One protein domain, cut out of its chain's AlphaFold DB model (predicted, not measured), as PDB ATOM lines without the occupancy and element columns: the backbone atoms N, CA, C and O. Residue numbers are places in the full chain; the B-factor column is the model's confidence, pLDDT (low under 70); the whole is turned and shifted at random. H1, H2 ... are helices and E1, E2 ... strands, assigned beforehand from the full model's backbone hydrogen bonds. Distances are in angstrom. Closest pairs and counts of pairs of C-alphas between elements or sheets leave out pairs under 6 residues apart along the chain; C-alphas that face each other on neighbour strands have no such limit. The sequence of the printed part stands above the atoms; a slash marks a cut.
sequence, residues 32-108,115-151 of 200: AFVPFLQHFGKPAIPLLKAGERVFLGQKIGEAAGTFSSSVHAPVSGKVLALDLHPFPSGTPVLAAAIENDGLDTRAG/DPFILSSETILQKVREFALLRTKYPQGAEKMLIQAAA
ATOM      1  N   ALA A  32     475.481 313.960 487.508       93.88
ATOM      2  CA  ALA A  32     475.595 314.478 486.154       93.88
ATOM      3  C   ALA A  32     474.413 313.998 485.303       93.88
ATOM      4  O   ALA A  32     474.160 312.802 485.196       93.88
ATOM      5  N   PHE A  33     473.711 314.936 484.665       94.25
ATOM      6  CA  PHE A  33     472.672 314.634 483.683       94.25
ATOM      7  C   PHE A  33     473.235 314.823 482.279       94.25
ATOM      8  O   PHE A  33     473.584 315.939 481.884       94.25
ATOM      9  N   VAL A  34     473.334 313.730 481.528       94.06
ATOM     10  CA  VAL A  34     473.971 313.711 480.211       94.06
ATOM     11  C   VAL A  34     472.911 313.474 479.139       94.06
ATOM     12  O   VAL A  34     472.492 312.334 478.943       94.06
ATOM     13  N   PRO A  35     472.442 314.523 478.436       93.62
ATOM     14  CA  PRO A  35     471.470 314.358 477.363       93.62
ATOM     15  C   PRO A  35     472.108 313.655 476.165       93.62
ATOM     16  O   PRO A  35     473.240 313.971 475.784       93.62
ATOM     17  N   PHE A  36     471.353 312.763 475.522       92.75
ATOM     18  CA  PHE A  36     471.766 312.111 474.271       92.75
ATOM     19  C   PHE A  36     471.575 313.006 473.037       92.75
ATOM     20  O   PHE A  36     472.067 312.703 471.951       92.75
ATOM     21  N   LEU A  37     470.890 314.143 473.205       89.88
ATOM     22  CA  LEU A  37     470.793 315.206 472.210       89.88
ATOM     23  C   LEU A  37     471.767 316.342 472.556       89.88
ATOM     24  O   LEU A  37     471.424 317.271 473.287       89.88
ATOM     25  N   GLN A  38     472.996 316.273 472.038       84.69
ATOM     26  CA  GLN A  38     474.014 317.326 472.230       84.69
ATOM     27  C   GLN A  38     474.320 318.132 470.966       84.69
ATOM     28  O   GLN A  38     474.889 319.217 471.057       84.69
ATOM     29  N   HIS A  39     473.901 317.621 469.812       80.44
ATOM     30  CA  HIS A  39     474.145 318.183 468.488       80.44
ATOM     31  C   HIS A  39     472.824 318.385 467.734       80.44
ATOM     32  O   HIS A  39     471.794 317.834 468.111       80.44
ATOM     33  N   PHE A  40     472.860 319.110 466.613       76.50
ATOM     34  CA  PHE A  40     471.676 319.397 465.790       76.50
ATOM     35  C   PHE A  40     470.985 318.151 465.206       76.50
ATOM     36  O   PHE A  40     469.784 318.164 464.956       76.50
ATOM     37  N   GLY A  41     471.750 317.100 464.920       81.25
ATOM     38  CA  GLY A  41     471.228 315.923 464.240       81.25
ATOM     39  C   GLY A  41     470.509 314.918 465.151       81.25
ATOM     40  O   GLY A  41     470.136 315.245 466.276       81.25
ATOM     41  N   LYS A  42     470.290 313.689 464.665       85.19
ATOM     42  CA  LYS A  42     469.456 312.687 465.354       85.19
ATOM     43  C   LYS A  42     470.098 312.263 466.687       85.19
ATOM     44  O   LYS A  42     471.278 311.906 466.651       85.19
ATOM     45  N   PRO A  43     469.353 312.272 467.818       89.31
ATOM     46  CA  PRO A  43     469.875 311.902 469.134       89.31
ATOM     47  C   PRO A  43     470.659 310.587 469.115       89.31
ATOM     48  O   PRO A  43     470.261 309.646 468.421       89.31
ATOM     49  N   ALA A  44     471.740 310.528 469.891       91.19
ATOM     50  CA  ALA A  44     472.518 309.307 470.053       91.19
ATOM     51  C   ALA A  44     471.671 308.203 470.713       91.19
ATOM     52  O   ALA A  44     470.816 308.478 471.559       91.19
ATOM     53  N   ILE A  45     471.904 306.953 470.322       94.06
ATOM     54  CA  ILE A  45     471.229 305.787 470.898       94.06
ATOM     55  C   ILE A  45     471.983 305.389 472.172       94.06
ATOM     56  O   ILE A  45     473.181 305.115 472.077       94.06
ATOM     57  N   PRO A  46     471.335 305.349 473.351       95.38
ATOM     58  CA  PRO A  46     471.983 304.921 474.588       95.38
ATOM     59  C   PRO A  46     472.549 303.502 474.476       95.38
ATOM     60  O   PRO A  46     471.879 302.605 473.968       95.38
ATOM     61  N   LEU A  47     473.763 303.303 474.986       94.81
ATOM     62  CA  LEU A  47     474.449 302.004 475.028       94.81
ATOM     63  C   LEU A  47     474.421 301.344 476.411       94.81
ATOM     64  O   LEU A  47     474.854 300.206 476.547       94.81
ATOM     65  N   LEU A  48     473.927 302.057 477.420       93.88
ATOM     66  CA  LEU A  48     473.947 301.641 478.819       93.88
ATOM     67  C   LEU A  48     472.540 301.411 479.375       93.88
ATOM     68  O   LEU A  48     471.542 301.780 478.746       93.88
ATOM     69  N   LYS A  49     472.457 300.829 480.573       94.75
ATOM     70  CA  LYS A  49     471.201 300.647 481.324       94.75
ATOM     71  C   LYS A  49     471.299 301.222 482.738       94.75
ATOM     72  O   LYS A  49     472.384 301.449 483.267       94.75
ATOM     73  N   ALA A  50     470.146 301.455 483.369       95.38
ATOM     74  CA  ALA A  50     470.099 301.835 484.779       95.38
ATOM     75  C   ALA A  50     470.780 300.764 485.651       95.38
ATOM     76  O   ALA A  50     470.605 299.565 485.433       95.38
ATOM     77  N   GLY A  51     471.564 301.205 486.634       94.62
ATOM     78  CA  GLY A  51     472.358 300.357 487.521       94.62
ATOM     79  C   GLY A  51     473.773 300.046 487.027       94.62
ATOM     80  O   GLY A  51     474.582 299.570 487.823       94.62
ATOM     81  N   GLU A  52     474.091 300.330 485.763       95.81
ATOM     82  CA  GLU A  52     475.404 300.057 485.177       95.81
ATOM     83  C   GLU A  52     476.480 301.017 485.706       95.81
ATOM     84  O   GLU A  52     476.206 302.183 486.005       95.81
ATOM     85  N   ARG A  53     477.718 300.527 485.826       95.62
ATOM     86  CA  ARG A  53     478.875 301.364 486.155       95.62
ATOM     87  C   ARG A  53     479.463 301.950 484.876       95.62
ATOM     88  O   ARG A  53     479.661 301.227 483.904       95.62
ATOM     89  N   VAL A  54     479.789 303.236 484.909       95.12
ATOM     90  CA  VAL A  54     480.426 303.957 483.807       95.12
ATOM     91  C   VAL A  54     481.771 304.536 484.228       95.12
ATOM     92  O   VAL A  54     481.971 304.917 485.384       95.12
ATOM     93  N   PHE A  55     482.688 304.616 483.274       94.12
ATOM     94  CA  PHE A  55     484.010 305.208 483.443       94.12
ATOM     95  C   PHE A  55     484.080 306.603 482.819       94.12
ATOM     96  O   PHE A  55     483.381 306.910 481.850       94.12
ATOM     97  N   LEU A  56     484.979 307.438 483.336       91.69
ATOM     98  CA  LEU A  56     485.258 308.757 482.786       91.69
ATOM     99  C   LEU A  56     485.703 308.634 481.321       91.69
ATOM    100  O   LEU A  56     486.677 307.943 481.010       91.69
ATOM    101  N   GLY A  57     484.991 309.321 480.426       88.62
ATOM    102  CA  GLY A  57     485.256 309.294 478.990       88.62
ATOM    103  C   GLY A  57     484.760 308.036 478.273       88.62
ATOM    104  O   GLY A  57     485.052 307.881 477.092       88.62
ATOM    105  N   GLN A  58     484.009 307.149 478.932       91.00
ATOM    106  CA  GLN A  58     483.396 305.992 478.275       91.00
ATOM    107  C   GLN A  58     482.315 306.438 477.288       91.00
ATOM    108  O   GLN A  58     481.508 307.315 477.597       91.00
ATOM    109  N   LYS A  59     482.254 305.800 476.117       91.06
ATOM    110  CA  LYS A  59     481.161 305.984 475.160       91.06
ATOM    111  C   LYS A  59     479.869 305.384 475.719       91.06
ATOM    112  O   LYS A  59     479.782 304.178 475.925       91.06
ATOM    113  N   ILE A  60     478.874 306.234 475.948       93.75
ATOM    114  CA  ILE A  60     477.578 305.876 476.543       93.75
ATOM    115  C   ILE A  60     476.405 306.010 475.571       93.75
ATOM    116  O   ILE A  60     475.314 305.520 475.854       93.75
ATOM    117  N   GLY A  61     476.612 306.672 474.431       92.62
ATOM    118  CA  GLY A  61     475.633 306.764 473.357       92.62
ATOM    119  C   GLY A  61     476.304 306.671 471.994       92.62
ATOM    120  O   GLY A  61     477.324 307.317 471.764       92.62
ATOM    121  N   GLU A  62     475.724 305.884 471.096       91.50
ATOM    122  CA  GLU A  62     476.213 305.690 469.732       91.50
ATOM    123  C   GLU A  62     475.534 306.673 468.772       91.50
ATOM    124  O   GLU A  62     474.318 306.892 468.836       91.50
ATOM    125  N   ALA A  63     476.314 307.265 467.869       87.00
ATOM    126  CA  ALA A  63     475.799 308.159 466.841       87.00
ATOM    127  C   ALA A  63     474.743 307.457 465.963       87.00
ATOM    128  O   ALA A  63     474.966 306.370 465.432       87.00
ATOM    129  N   ALA A  64     473.597 308.104 465.752       84.31
ATOM    130  CA  ALA A  64     472.503 307.566 464.951       84.31
ATOM    131  C   ALA A  64     472.334 308.340 463.634       84.31
ATOM    132  O   ALA A  64     471.726 309.406 463.594       84.31
ATOM    133  N   GLY A  65     472.799 307.773 462.521       77.31
ATOM    134  CA  GLY A  65     472.629 308.348 461.179       77.31
ATOM    135  C   GLY A  65     473.706 309.363 460.778       77.31
ATOM    136  O   GLY A  65     474.695 309.566 461.472       77.31
ATOM    137  N   THR A  66     473.522 309.994 459.613       70.94
ATOM    138  CA  THR A  66     474.571 310.788 458.939       70.94
ATOM    139  C   THR A  66     474.967 312.059 459.688       70.94
ATOM    140  O   THR A  66     476.128 312.464 459.650       70.94
ATOM    141  N   PHE A  67     474.004 312.690 460.363       75.00
ATOM    142  CA  PHE A  67     474.224 313.865 461.198       75.00
ATOM    143  C   PHE A  67     473.985 313.453 462.648       75.00
ATOM    144  O   PHE A  67     472.862 313.531 463.134       75.00
ATOM    145  N   SER A  68     475.012 312.932 463.308       77.94
ATOM    146  CA  SER A  68     474.974 312.530 464.715       77.94
ATOM    147  C   SER A  68     476.404 312.373 465.234       77.94
ATOM    148  O   SER A  68     477.351 312.334 464.441       77.94
ATOM    149  N   SER A  69     476.573 312.325 466.550       81.88
ATOM    150  CA  SER A  69     477.861 312.076 467.195       81.88
ATOM    151  C   SER A  69     477.669 311.283 468.480       81.88
ATOM    152  O   SER A  69     476.628 311.375 469.131       81.88
ATOM    153  N   SER A  70     478.676 310.480 468.813       89.19
ATOM    154  CA  SER A  70     478.663 309.637 469.998       89.19
ATOM    155  C   SER A  70     478.787 310.469 471.274       89.19
ATOM    156  O   SER A  70     479.501 311.469 471.337       89.19
ATOM    157  N   VAL A  71     478.090 310.038 472.320       90.69
ATOM    158  CA  VAL A  71     478.024 310.730 473.613       90.69
ATOM    159  C   VAL A  71     478.864 309.967 474.629       90.69
ATOM    160  O   VAL A  71     478.799 308.740 474.688       90.69
ATOM    161  N   HIS A  72     479.643 310.695 475.431       91.50
ATOM    162  CA  HIS A  72     480.584 310.132 476.403       91.50
ATOM    163  C   HIS A  72     480.227 310.545 477.832       91.50
ATOM    164  O   HIS A  72     479.673 311.626 478.052       91.50
ATOM    165  N   ALA A  73     480.548 309.687 478.798       92.31
ATOM    166  CA  ALA A  73     480.354 309.956 480.214       92.31
ATOM    167  C   ALA A  73     481.340 311.041 480.696       92.31
ATOM    168  O   ALA A  73     482.554 310.871 480.553       92.31
ATOM    169  N   PRO A  74     480.852 312.156 481.271       91.62
ATOM    170  CA  PRO A  74     481.700 313.231 481.776       91.62
ATOM    171  C   PRO A  74     482.289 312.939 483.162       91.62
ATOM    172  O   PRO A  74     483.164 313.678 483.594       91.62
ATOM    173  N   VAL A  75     481.789 311.910 483.852       93.44
ATOM    174  CA  VAL A  75     482.208 311.470 485.189       93.44
ATOM    175  C   VAL A  75     482.184 309.943 485.249       93.44
ATOM    176  O   VAL A  75     481.431 309.313 484.497       93.44
ATOM    177  N   SER A  76     482.987 309.354 486.132       94.94
ATOM    178  CA  SER A  76     482.841 307.951 486.519       94.94
ATOM    179  C   SER A  76     481.776 307.788 487.599       94.94
ATOM    180  O   SER A  76     481.491 308.713 488.360       94.94
ATOM    181  N   GLY A  77     481.175 306.604 487.658       96.00
ATOM    182  CA  GLY A  77     480.243 306.253 488.719       96.00
ATOM    183  C   GLY A  77     479.128 305.349 488.228       96.00
ATOM    184  O   GLY A  77     479.372 304.436 487.436       96.00
ATOM    185  N   LYS A  78     477.907 305.561 488.716       97.56
ATOM    186  CA  LYS A  78     476.777 304.650 488.488       97.56
ATOM    187  C   LYS A  78     475.638 305.341 487.755       97.56
ATOM    188  O   LYS A  78     475.215 306.433 488.123       97.56
ATOM    189  N   VAL A  79     475.086 304.678 486.746       97.44
ATOM    190  CA  VAL A  79     473.869 305.132 486.075       97.44
ATOM    191  C   VAL A  79     472.691 304.912 487.014       97.44
ATOM    192  O   VAL A  79     472.346 303.777 487.341       97.44
ATOM    193  N   LEU A  80     472.050 305.993 487.430       96.75
ATOM    194  CA  LEU A  80     470.839 305.947 488.239       96.75
ATOM    195  C   LEU A  80     469.623 305.614 487.376       96.75
ATOM    196  O   LEU A  80     468.853 304.721 487.716       96.75
ATOM    197  N   ALA A  81     469.465 306.321 486.257       96.06
ATOM    198  CA  ALA A  81     468.316 306.179 485.374       96.06
ATOM    199  C   ALA A  81     468.610 306.692 483.959       96.06
ATOM    200  O   ALA A  81     469.527 307.491 483.738       96.06
ATOM    201  N   LEU A  82     467.785 306.242 483.016       96.56
ATOM    202  CA  LEU A  82     467.665 306.799 481.675       96.56
ATOM    203  C   LEU A  82     466.265 307.391 481.532       96.56
ATOM    204  O   LEU A  82     465.317 306.645 481.307       96.56
ATOM    205  N   ASP A  83     466.147 308.711 481.650       95.12
ATOM    206  CA  ASP A  83     464.850 309.387 481.707       95.12
ATOM    207  C   ASP A  83     464.823 310.683 480.897       95.12
ATOM    208  O   ASP A  83     465.848 311.220 480.463       95.12
ATOM    209  N   LEU A  84     463.611 311.180 480.670       95.56
ATOM    210  CA  LEU A  84     463.376 312.464 480.029       95.56
ATOM    211  C   LEU A  84     463.711 313.609 480.993       95.56
ATOM    212  O   LEU A  84     463.108 313.736 482.055       95.56
ATOM    213  N   HIS A  85     464.638 314.479 480.592       92.62
ATOM    214  CA  HIS A  85     465.086 315.614 481.395       92.62
ATOM    215  C   HIS A  85     464.837 316.944 480.665       92.62
ATOM    216  O   HIS A  85     464.986 316.999 479.437       92.62
ATOM    217  N   PRO A  86     464.492 318.038 481.376       91.19
ATOM    218  CA  PRO A  86     464.359 319.362 480.777       91.19
ATOM    219  C   PRO A  86     465.579 319.761 479.937       91.19
ATOM    220  O   PRO A  86     466.723 319.639 480.380       91.19
ATOM    221  N   PHE A  87     465.323 320.275 478.732       87.81
ATOM    222  CA  PHE A  87     466.348 320.691 477.775       87.81
ATOM    223  C   PHE A  87     466.105 322.133 477.304       87.81
ATOM    224  O   PHE A  87     464.950 322.564 477.249       87.81
ATOM    225  N   PRO A  88     467.147 322.894 476.907       81.56
ATOM    226  CA  PRO A  88     466.994 324.292 476.491       81.56
ATOM    227  C   PRO A  88     466.054 324.542 475.304       81.56
ATOM    228  O   PRO A  88     465.671 325.686 475.080       81.56
ATOM    229  N   SER A  89     465.682 323.513 474.535       81.62
ATOM    230  CA  SER A  89     464.678 323.636 473.468       81.62
ATOM    231  C   SER A  89     463.239 323.737 473.987       81.62
ATOM    232  O   SER A  89     462.334 323.971 473.190       81.62
ATOM    233  N   GLY A  90     463.007 323.534 475.288       86.50
ATOM    234  CA  GLY A  90     461.675 323.481 475.894       86.50
ATOM    235  C   GLY A  90     461.000 322.107 475.813       86.50
ATOM    236  O   GLY A  90     459.985 321.893 476.464       86.50
ATOM    237  N   THR A  91     461.569 321.155 475.070       89.00
ATOM    238  CA  THR A  91     461.103 319.761 475.028       89.00
ATOM    239  C   THR A  91     462.049 318.898 475.852       89.00
ATOM    240  O   THR A  91     463.262 319.024 475.672       89.00
ATOM    241  N   PRO A  92     461.556 318.028 476.747       92.75
ATOM    242  CA  PRO A  92     462.443 317.149 477.485       92.75
ATOM    243  C   PRO A  92     463.097 316.132 476.539       92.75
ATOM    244  O   PRO A  92     462.483 315.671 475.575       92.75
ATOM    245  N   VAL A  93     464.357 315.796 476.808       93.00
ATOM    246  CA  VAL A  93     465.145 314.856 475.998       93.00
ATOM    247  C   VAL A  93     465.645 313.717 476.865       93.00
ATOM    248  O   VAL A  93     465.880 313.905 478.058       93.00
ATOM    249  N   LEU A  94     465.834 312.545 476.262       95.38
ATOM    250  CA  LEU A  94     466.410 311.404 476.961       95.38
ATOM    251  C   LEU A  94     467.826 311.748 477.441       95.38
ATOM    252  O   LEU A  94     468.658 312.235 476.660       95.38
ATOM    253  N   ALA A  95     468.091 311.488 478.715       96.12
ATOM    254  CA  ALA A  95     469.365 311.739 479.361       96.12
ATOM    255  C   ALA A  95     469.726 310.603 480.322       96.12
ATOM    256  O   ALA A  95     468.855 309.984 480.931       96.12
ATOM    257  N   ALA A  96     471.025 310.359 480.477       96.56
ATOM    258  CA  ALA A  96     471.542 309.509 481.538       96.56
ATOM    259  C   ALA A  96     471.752 310.338 482.808       96.56
ATOM    260  O   ALA A  96     472.472 311.337 482.779       96.56
ATOM    261  N   ALA A  97     471.140 309.919 483.912       96.62
ATOM    262  CA  ALA A  97     471.463 310.420 485.242       96.62
ATOM    263  C   ALA A  97     472.581 309.551 485.824       96.62
ATOM    264  O   ALA A  97     472.384 308.353 486.028       96.62
ATOM    265  N   ILE A  98     473.747 310.139 486.069       96.69
ATOM    266  CA  ILE A  98     474.931 309.449 486.584       96.69
ATOM    267  C   ILE A  98     475.232 309.996 487.976       96.69
ATOM    268  O   ILE A  98     475.410 311.202 488.142       96.69
ATOM    269  N   GLU A  99     475.270 309.117 488.969       97.44
ATOM    270  CA  GLU A  99     475.840 309.398 490.284       97.44
ATOM    271  C   GLU A  99     477.359 309.368 490.166       97.44
ATOM    272  O   GLU A  99     477.925 308.371 489.714       97.44
ATOM    273  N   ASN A 100     477.997 310.476 490.524       96.38
ATOM    274  CA  ASN A 100     479.437 310.632 490.434       96.38
ATOM    275  C   ASN A 100     480.114 309.949 491.626       96.38
ATOM    276  O   ASN A 100     479.792 310.252 492.774       96.38
ATOM    277  N   ASP A 101     481.073 309.062 491.359       94.31
ATOM    278  CA  ASP A 101     481.867 308.416 492.412       94.31
ATOM    279  C   ASP A 101     483.019 309.296 492.932       94.31
ATOM    280  O   ASP A 101     483.619 308.983 493.961       94.31
ATOM    281  N   GLY A 102     483.325 310.401 492.243       92.38
ATOM    282  CA  GLY A 102     484.403 311.326 492.598       92.38
ATOM    283  C   GLY A 102     485.809 310.770 492.356       92.38
ATOM    284  O   GLY A 102     486.783 311.384 492.790       92.38
ATOM    285  N   LEU A 103     485.928 309.619 491.686       91.62
ATOM    286  CA  LEU A 103     487.201 308.923 491.480       91.62
ATOM    287  C   LEU A 103     487.838 309.220 490.119       91.62
ATOM    288  O   LEU A 103     489.004 308.885 489.920       91.62
ATOM    289  N   ASP A 104     487.081 309.786 489.174       89.44
ATOM    290  CA  ASP A 104     487.513 310.042 487.791       89.44
ATOM    291  C   ASP A 104     488.168 308.811 487.124       89.44
ATOM    292  O   ASP A 104     489.126 308.907 486.348       89.44
ATOM    293  N   THR A 105     487.637 307.622 487.424       91.06
ATOM    294  CA  THR A 105     488.201 306.344 486.970       91.06
ATOM    295  C   THR A 105     487.977 306.176 485.470       91.06
ATOM    296  O   THR A 105     486.836 306.166 485.007       91.06
ATOM    297  N   ARG A 106     489.055 306.012 484.699       87.94
ATOM    298  CA  ARG A 106     489.013 305.819 483.240       87.94
ATOM    299  C   ARG A 106     488.989 304.333 482.880       87.94
ATOM    300  O   ARG A 106     489.582 303.520 483.577       87.94
ATOM    301  N   ALA A 107     488.350 303.994 481.757       75.25
ATOM    302  CA  ALA A 107     488.311 302.623 481.229       75.25
ATOM    303  C   ALA A 107     489.660 302.152 480.634       75.25
ATOM    304  O   ALA A 107     489.795 300.990 480.264       75.25
ATOM    305  N   GLY A 108     490.645 303.051 480.533       74.38
ATOM    306  CA  GLY A 108     492.000 302.794 480.055       74.38
ATOM    307  C   GLY A 108     492.806 304.092 479.963       74.38
ATOM    308  O   GLY A 108     492.252 305.190 480.103       74.38
ATOM    309  N   ASP A 115     500.266 313.157 466.160       81.56
ATOM    310  CA  ASP A 115     500.398 314.507 465.615       81.56
ATOM    311  C   ASP A 115     499.291 314.769 464.572       81.56
ATOM    312  O   ASP A 115     499.251 314.097 463.533       81.56
ATOM    313  N   PRO A 116     498.381 315.734 464.818       76.12
ATOM    314  CA  PRO A 116     497.261 316.008 463.926       76.12
ATOM    315  C   PRO A 116     497.690 316.519 462.545       76.12
ATOM    316  O   PRO A 116     496.870 316.491 461.631       76.12
ATOM    317  N   PHE A 117     498.935 316.977 462.370       79.50
ATOM    318  CA  PHE A 117     499.450 317.428 461.073       79.50
ATOM    319  C   PHE A 117     499.977 316.288 460.194       79.50
ATOM    320  O   PHE A 117     500.196 316.495 459.001       79.50
ATOM    321  N   ILE A 118     500.167 315.098 460.770       85.56
ATOM    322  CA  ILE A 118     500.635 313.900 460.060       85.56
ATOM    323  C   ILE A 118     499.452 313.001 459.667       85.56
ATOM    324  O   ILE A 118     499.518 312.274 458.678       85.56
ATOM    325  N   LEU A 119     498.357 313.048 460.430       81.50
ATOM    326  CA  LEU A 119     497.176 312.220 460.193       81.50
ATOM    327  C   LEU A 119     496.471 312.570 458.875       81.50
ATOM    328  O   LEU A 119     496.385 313.731 458.473       81.50
ATOM    329  N   SER A 120     495.891 311.554 458.232       85.25
ATOM    330  CA  SER A 120     495.027 311.767 457.074       85.25
ATOM    331  C   SER A 120     493.734 312.477 457.485       85.25
ATOM    332  O   SER A 120     493.225 312.312 458.600       85.25
ATOM    333  N   SER A 121     493.155 313.241 456.557       79.31
ATOM    334  CA  SER A 121     491.866 313.910 456.762       79.31
ATOM    335  C   SER A 121     490.769 312.933 457.194       79.31
ATOM    336  O   SER A 121     489.953 313.260 458.050       79.31
ATOM    337  N   GLU A 122     490.768 311.722 456.638       80.38
ATOM    338  CA  GLU A 122     489.792 310.671 456.943       80.38
ATOM    339  C   GLU A 122     489.905 310.201 458.397       80.38
ATOM    340  O   GLU A 122     488.901 310.159 459.110       80.38
ATOM    341  N   THR A 123     491.126 309.939 458.876       81.25
ATOM    342  CA  THR A 123     491.362 309.540 460.270       81.25
ATOM    343  C   THR A 123     490.988 310.654 461.245       81.25
ATOM    344  O   THR A 123     490.400 310.384 462.292       81.25
ATOM    345  N   ILE A 124     491.277 311.915 460.906       80.81
ATOM    346  CA  ILE A 124     490.882 313.068 461.730       80.81
ATOM    347  C   ILE A 124     489.357 313.144 461.833       80.81
ATOM    348  O   ILE A 124     488.821 313.274 462.931       80.81
ATOM    349  N   LEU A 125     488.647 313.024 460.709       75.19
ATOM    350  CA  LEU A 125     487.184 313.059 460.680       75.19
ATOM    351  C   LEU A 125     486.563 311.899 461.464       75.19
ATOM    352  O   LEU A 125     485.581 312.103 462.179       75.19
ATOM    353  N   GLN A 126     487.148 310.702 461.380       76.94
ATOM    354  CA  GLN A 126     486.708 309.543 462.154       76.94
ATOM    355  C   GLN A 126     486.885 309.772 463.661       76.94
ATOM    356  O   GLN A 126     485.922 309.615 464.411       76.94
ATOM    357  N   LYS A 127     488.061 310.242 464.097       78.12
ATOM    358  CA  LYS A 127     488.310 310.577 465.510       78.12
ATOM    359  C   LYS A 127     487.397 311.696 466.003       78.12
ATOM    360  O   LYS A 127     486.890 311.634 467.118       78.12
ATOM    361  N   VAL A 128     487.141 312.709 465.172       76.06
ATOM    362  CA  VAL A 128     486.199 313.784 465.510       76.06
ATOM    363  C   VAL A 128     484.786 313.234 465.673       76.06
ATOM    364  O   VAL A 128     484.131 313.617 466.629       76.06
ATOM    365  N   ARG A 129     484.311 312.335 464.803       70.19
ATOM    366  CA  ARG A 129     482.982 311.705 464.947       70.19
ATOM    367  C   ARG A 129     482.847 310.919 466.237       70.19
ATOM    368  O   ARG A 129     481.807 311.013 466.893       70.19
ATOM    369  N   GLU A 130     483.892 310.166 466.556       71.75
ATOM    370  CA  GLU A 130     483.942 309.306 467.724       71.75
ATOM    371  C   GLU A 130     483.944 310.125 469.013       71.75
ATOM    372  O   GLU A 130     483.099 309.878 469.853       71.75
ATOM    373  N   PHE A 131     484.783 311.155 469.148       65.81
ATOM    374  CA  PHE A 131     484.954 311.893 470.410       65.81
ATOM    375  C   PHE A 131     484.164 313.213 470.512       65.81
ATOM    376  O   PHE A 131     484.409 314.007 471.424       65.81
ATOM    377  N   ALA A 132     483.274 313.526 469.564       55.22
ATOM    378  CA  ALA A 132     482.839 314.909 469.362       55.22
ATOM    379  C   ALA A 132     482.066 315.539 470.541       55.22
ATOM    380  O   ALA A 132     480.859 315.382 470.714       55.22
ATOM    381  N   LEU A 133     482.759 316.455 471.223       51.16
ATOM    382  CA  LEU A 133     482.218 317.646 471.884       51.16
ATOM    383  C   LEU A 133     481.681 318.641 470.830       51.16
ATOM    384  O   LEU A 133     482.235 319.720 470.610       51.16
ATOM    385  N   LEU A 134     480.592 318.293 470.144       41.53
ATOM    386  CA  LEU A 134     479.909 319.207 469.220       41.53
ATOM    387  C   LEU A 134     478.943 320.122 469.979       41.53
ATOM    388  O   LEU A 134     477.727 319.979 469.893       41.53
ATOM    389  N   ARG A 135     479.483 321.120 470.685       34.94
ATOM    390  CA  ARG A 135     478.703 322.308 471.064       34.94
ATOM    391  C   ARG A 135     479.360 323.567 470.530       34.94
ATOM    392  O   ARG A 135     480.273 324.127 471.134       34.94
ATOM    393  N   THR A 136     478.830 324.065 469.416       34.72
ATOM    394  CA  THR A 136     479.002 325.474 469.067       34.72
ATOM    395  C   THR A 136     477.907 326.275 469.760       34.72
ATOM    396  O   THR A 136     476.741 325.900 469.766       34.72
ATOM    397  N   LYS A 137     478.280 327.391 470.386       36.03
ATOM    398  CA  LYS A 137     477.357 328.261 471.128       36.03
ATOM    399  C   LYS A 137     476.307 328.956 470.240       36.03
ATOM    400  O   LYS A 137     475.383 329.574 470.757       36.03
ATOM    401  N   TYR A 138     476.438 328.841 468.919       33.25
ATOM    402  CA  TYR A 138     475.511 329.394 467.941       33.25
ATOM    403  C   TYR A 138     475.280 328.374 466.818       33.25
ATOM    404  O   TYR A 138     476.197 328.155 466.025       33.25
ATOM    405  N   PRO A 139     474.065 327.807 466.685       37.59
ATOM    406  CA  PRO A 139     473.766 326.737 465.727       37.59
ATOM    407  C   PRO A 139     473.735 327.174 464.246       37.59
ATOM    408  O   PRO A 139     473.262 326.487 463.341       37.59
ATOM    409  N   GLN A 140     474.221 328.377 463.954       36.88
ATOM    410  CA  GLN A 140     474.052 329.037 462.668       36.88
ATOM    411  C   GLN A 140     475.380 329.044 461.900       36.88
ATOM    412  O   GLN A 140     475.964 330.093 461.647       36.88
ATOM    413  N   GLY A 141     475.867 327.855 461.524       38.25
ATOM    414  CA  GLY A 141     476.791 327.707 460.387       38.25
ATOM    415  C   GLY A 141     478.002 326.792 460.587       38.25
ATOM    416  O   GLY A 141     478.284 325.985 459.706       38.25
ATOM    417  N   ALA A 142     478.703 326.866 461.723       38.91
ATOM    418  CA  ALA A 142     479.954 326.117 461.913       38.91
ATOM    419  C   ALA A 142     479.722 324.614 462.158       38.91
ATOM    420  O   ALA A 142     480.404 323.773 461.577       38.91
ATOM    421  N   GLU A 143     478.707 324.267 462.949       44.59
ATOM    422  CA  GLU A 143     478.303 322.877 463.197       44.59
ATOM    423  C   GLU A 143     477.738 322.181 461.952       44.59
ATOM    424  O   GLU A 143     478.034 321.012 461.720       44.59
ATOM    425  N   LYS A 144     477.010 322.916 461.095       39.84
ATOM    426  CA  LYS A 144     476.543 322.395 459.804       39.84
ATOM    427  C   LYS A 144     477.727 321.951 458.953       39.84
ATOM    428  O   LYS A 144     477.682 320.862 458.405       39.84
ATOM    429  N   MET A 145     478.794 322.752 458.898       40.72
ATOM    430  CA  MET A 145     479.993 322.423 458.123       40.72
ATOM    431  C   MET A 145     480.834 321.307 458.743       40.72
ATOM    432  O   MET A 145     481.366 320.500 457.996       40.72
ATOM    433  N   LEU A 146     480.945 321.221 460.072       41.09
ATOM    434  CA  LEU A 146     481.730 320.169 460.735       41.09
ATOM    435  C   LEU A 146     481.055 318.795 460.660       41.09
ATOM    436  O   LEU A 146     481.726 317.808 460.376       41.09
ATOM    437  N   ILE A 147     479.733 318.723 460.828       43.53
ATOM    438  CA  ILE A 147     478.998 317.458 460.670       43.53
ATOM    439  C   ILE A 147     478.877 317.086 459.179       43.53
ATOM    440  O   ILE A 147     478.959 315.912 458.823       43.53
ATOM    441  N   GLN A 148     478.767 318.073 458.281       39.06
ATOM    442  CA  GLN A 148     478.836 317.848 456.831       39.06
ATOM    443  C   GLN A 148     480.241 317.452 456.358       39.06
ATOM    444  O   GLN A 148     480.343 316.708 455.392       39.06
ATOM    445  N   ALA A 149     481.299 317.907 457.036       41.88
ATOM    446  CA  ALA A 149     482.661 317.428 456.818       41.88
ATOM    447  C   ALA A 149     482.870 316.018 457.367       41.88
ATOM    448  O   ALA A 149     483.611 315.235 456.790       41.88
ATOM    449  N   ALA A 150     482.141 315.725 458.442       40.06
ATOM    450  CA  ALA A 150     481.787 314.422 458.959       40.06
ATOM    451  C   ALA A 150     481.407 313.408 457.867       40.06
ATOM    452  O   ALA A 150     482.072 312.401 457.649       40.06
ATOM    453  N   ALA A 151     480.268 313.683 457.220       39.31
ATOM    454  CA  ALA A 151     479.699 312.918 456.106       39.31
ATOM    455  C   ALA A 151     480.729 312.714 454.979       39.31
ATOM    456  O   ALA A 151     481.593 313.572 454.836       39.31
TER     457      ALA A 151
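Overview. This is residues 32 to 108 and 115 to 151 of the 200 residues of the protein "RnfC_N domain-containing protein" of Candidatus Aminicenantes bacterium RBG_13_59_9 (UniProt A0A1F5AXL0). With little regular structure, the domain has a small antiparallel sheet, E1 E4 E3, at one end, two steeply tilted helices, H1 and H2, at the other, and short E2 amid long loops between. The 114 printed residues run E1 E2 E3 E4 H1 H2; the class is mixed, with 45 residues in named elements. It is compact, radius of gyration of the C-alphas 14.9 A, spanning 39 by 37 by 23 A.

Arrangement. E1, residues 32 to 35, is antiparallel to E4, residues 93 to 100, with N 34 and O 96 2.8 A apart. E3, residues 77 to 85, and E4 form a hairpin, with N 80 and O 97 2.8 A apart. E2, residues 59 to 62, pairs with no named strand. H1, residues 121 to 131, touches H2, residues 142 to 150, at a steep tilt of 66 degrees, opposite ways; their closest C-alphas, of Leu 125 and Ala 150, are 5.8 A apart. Neither helix is on the sheet. In both, every O i to N i+4 pair is within hydrogen-bond range.

Along the chain. E1 begins at C-alpha 32 (475.595, 314.478, 486.154). E3, 19.3 A long, bends by 66 degrees at residue 82. E4 measures 20.7 A and H1 15.4 A. H2 ends at C-alpha 150 (481.787, 314.422, 458.959).

Size, cuts and confidence. Residues 109 to 114 are not printed; C-alphas 108 and 115 are 20.4 A apart. Links E1 to E2 and E2 to E3 are long. Residues 131 to 151 have pLDDT under 70.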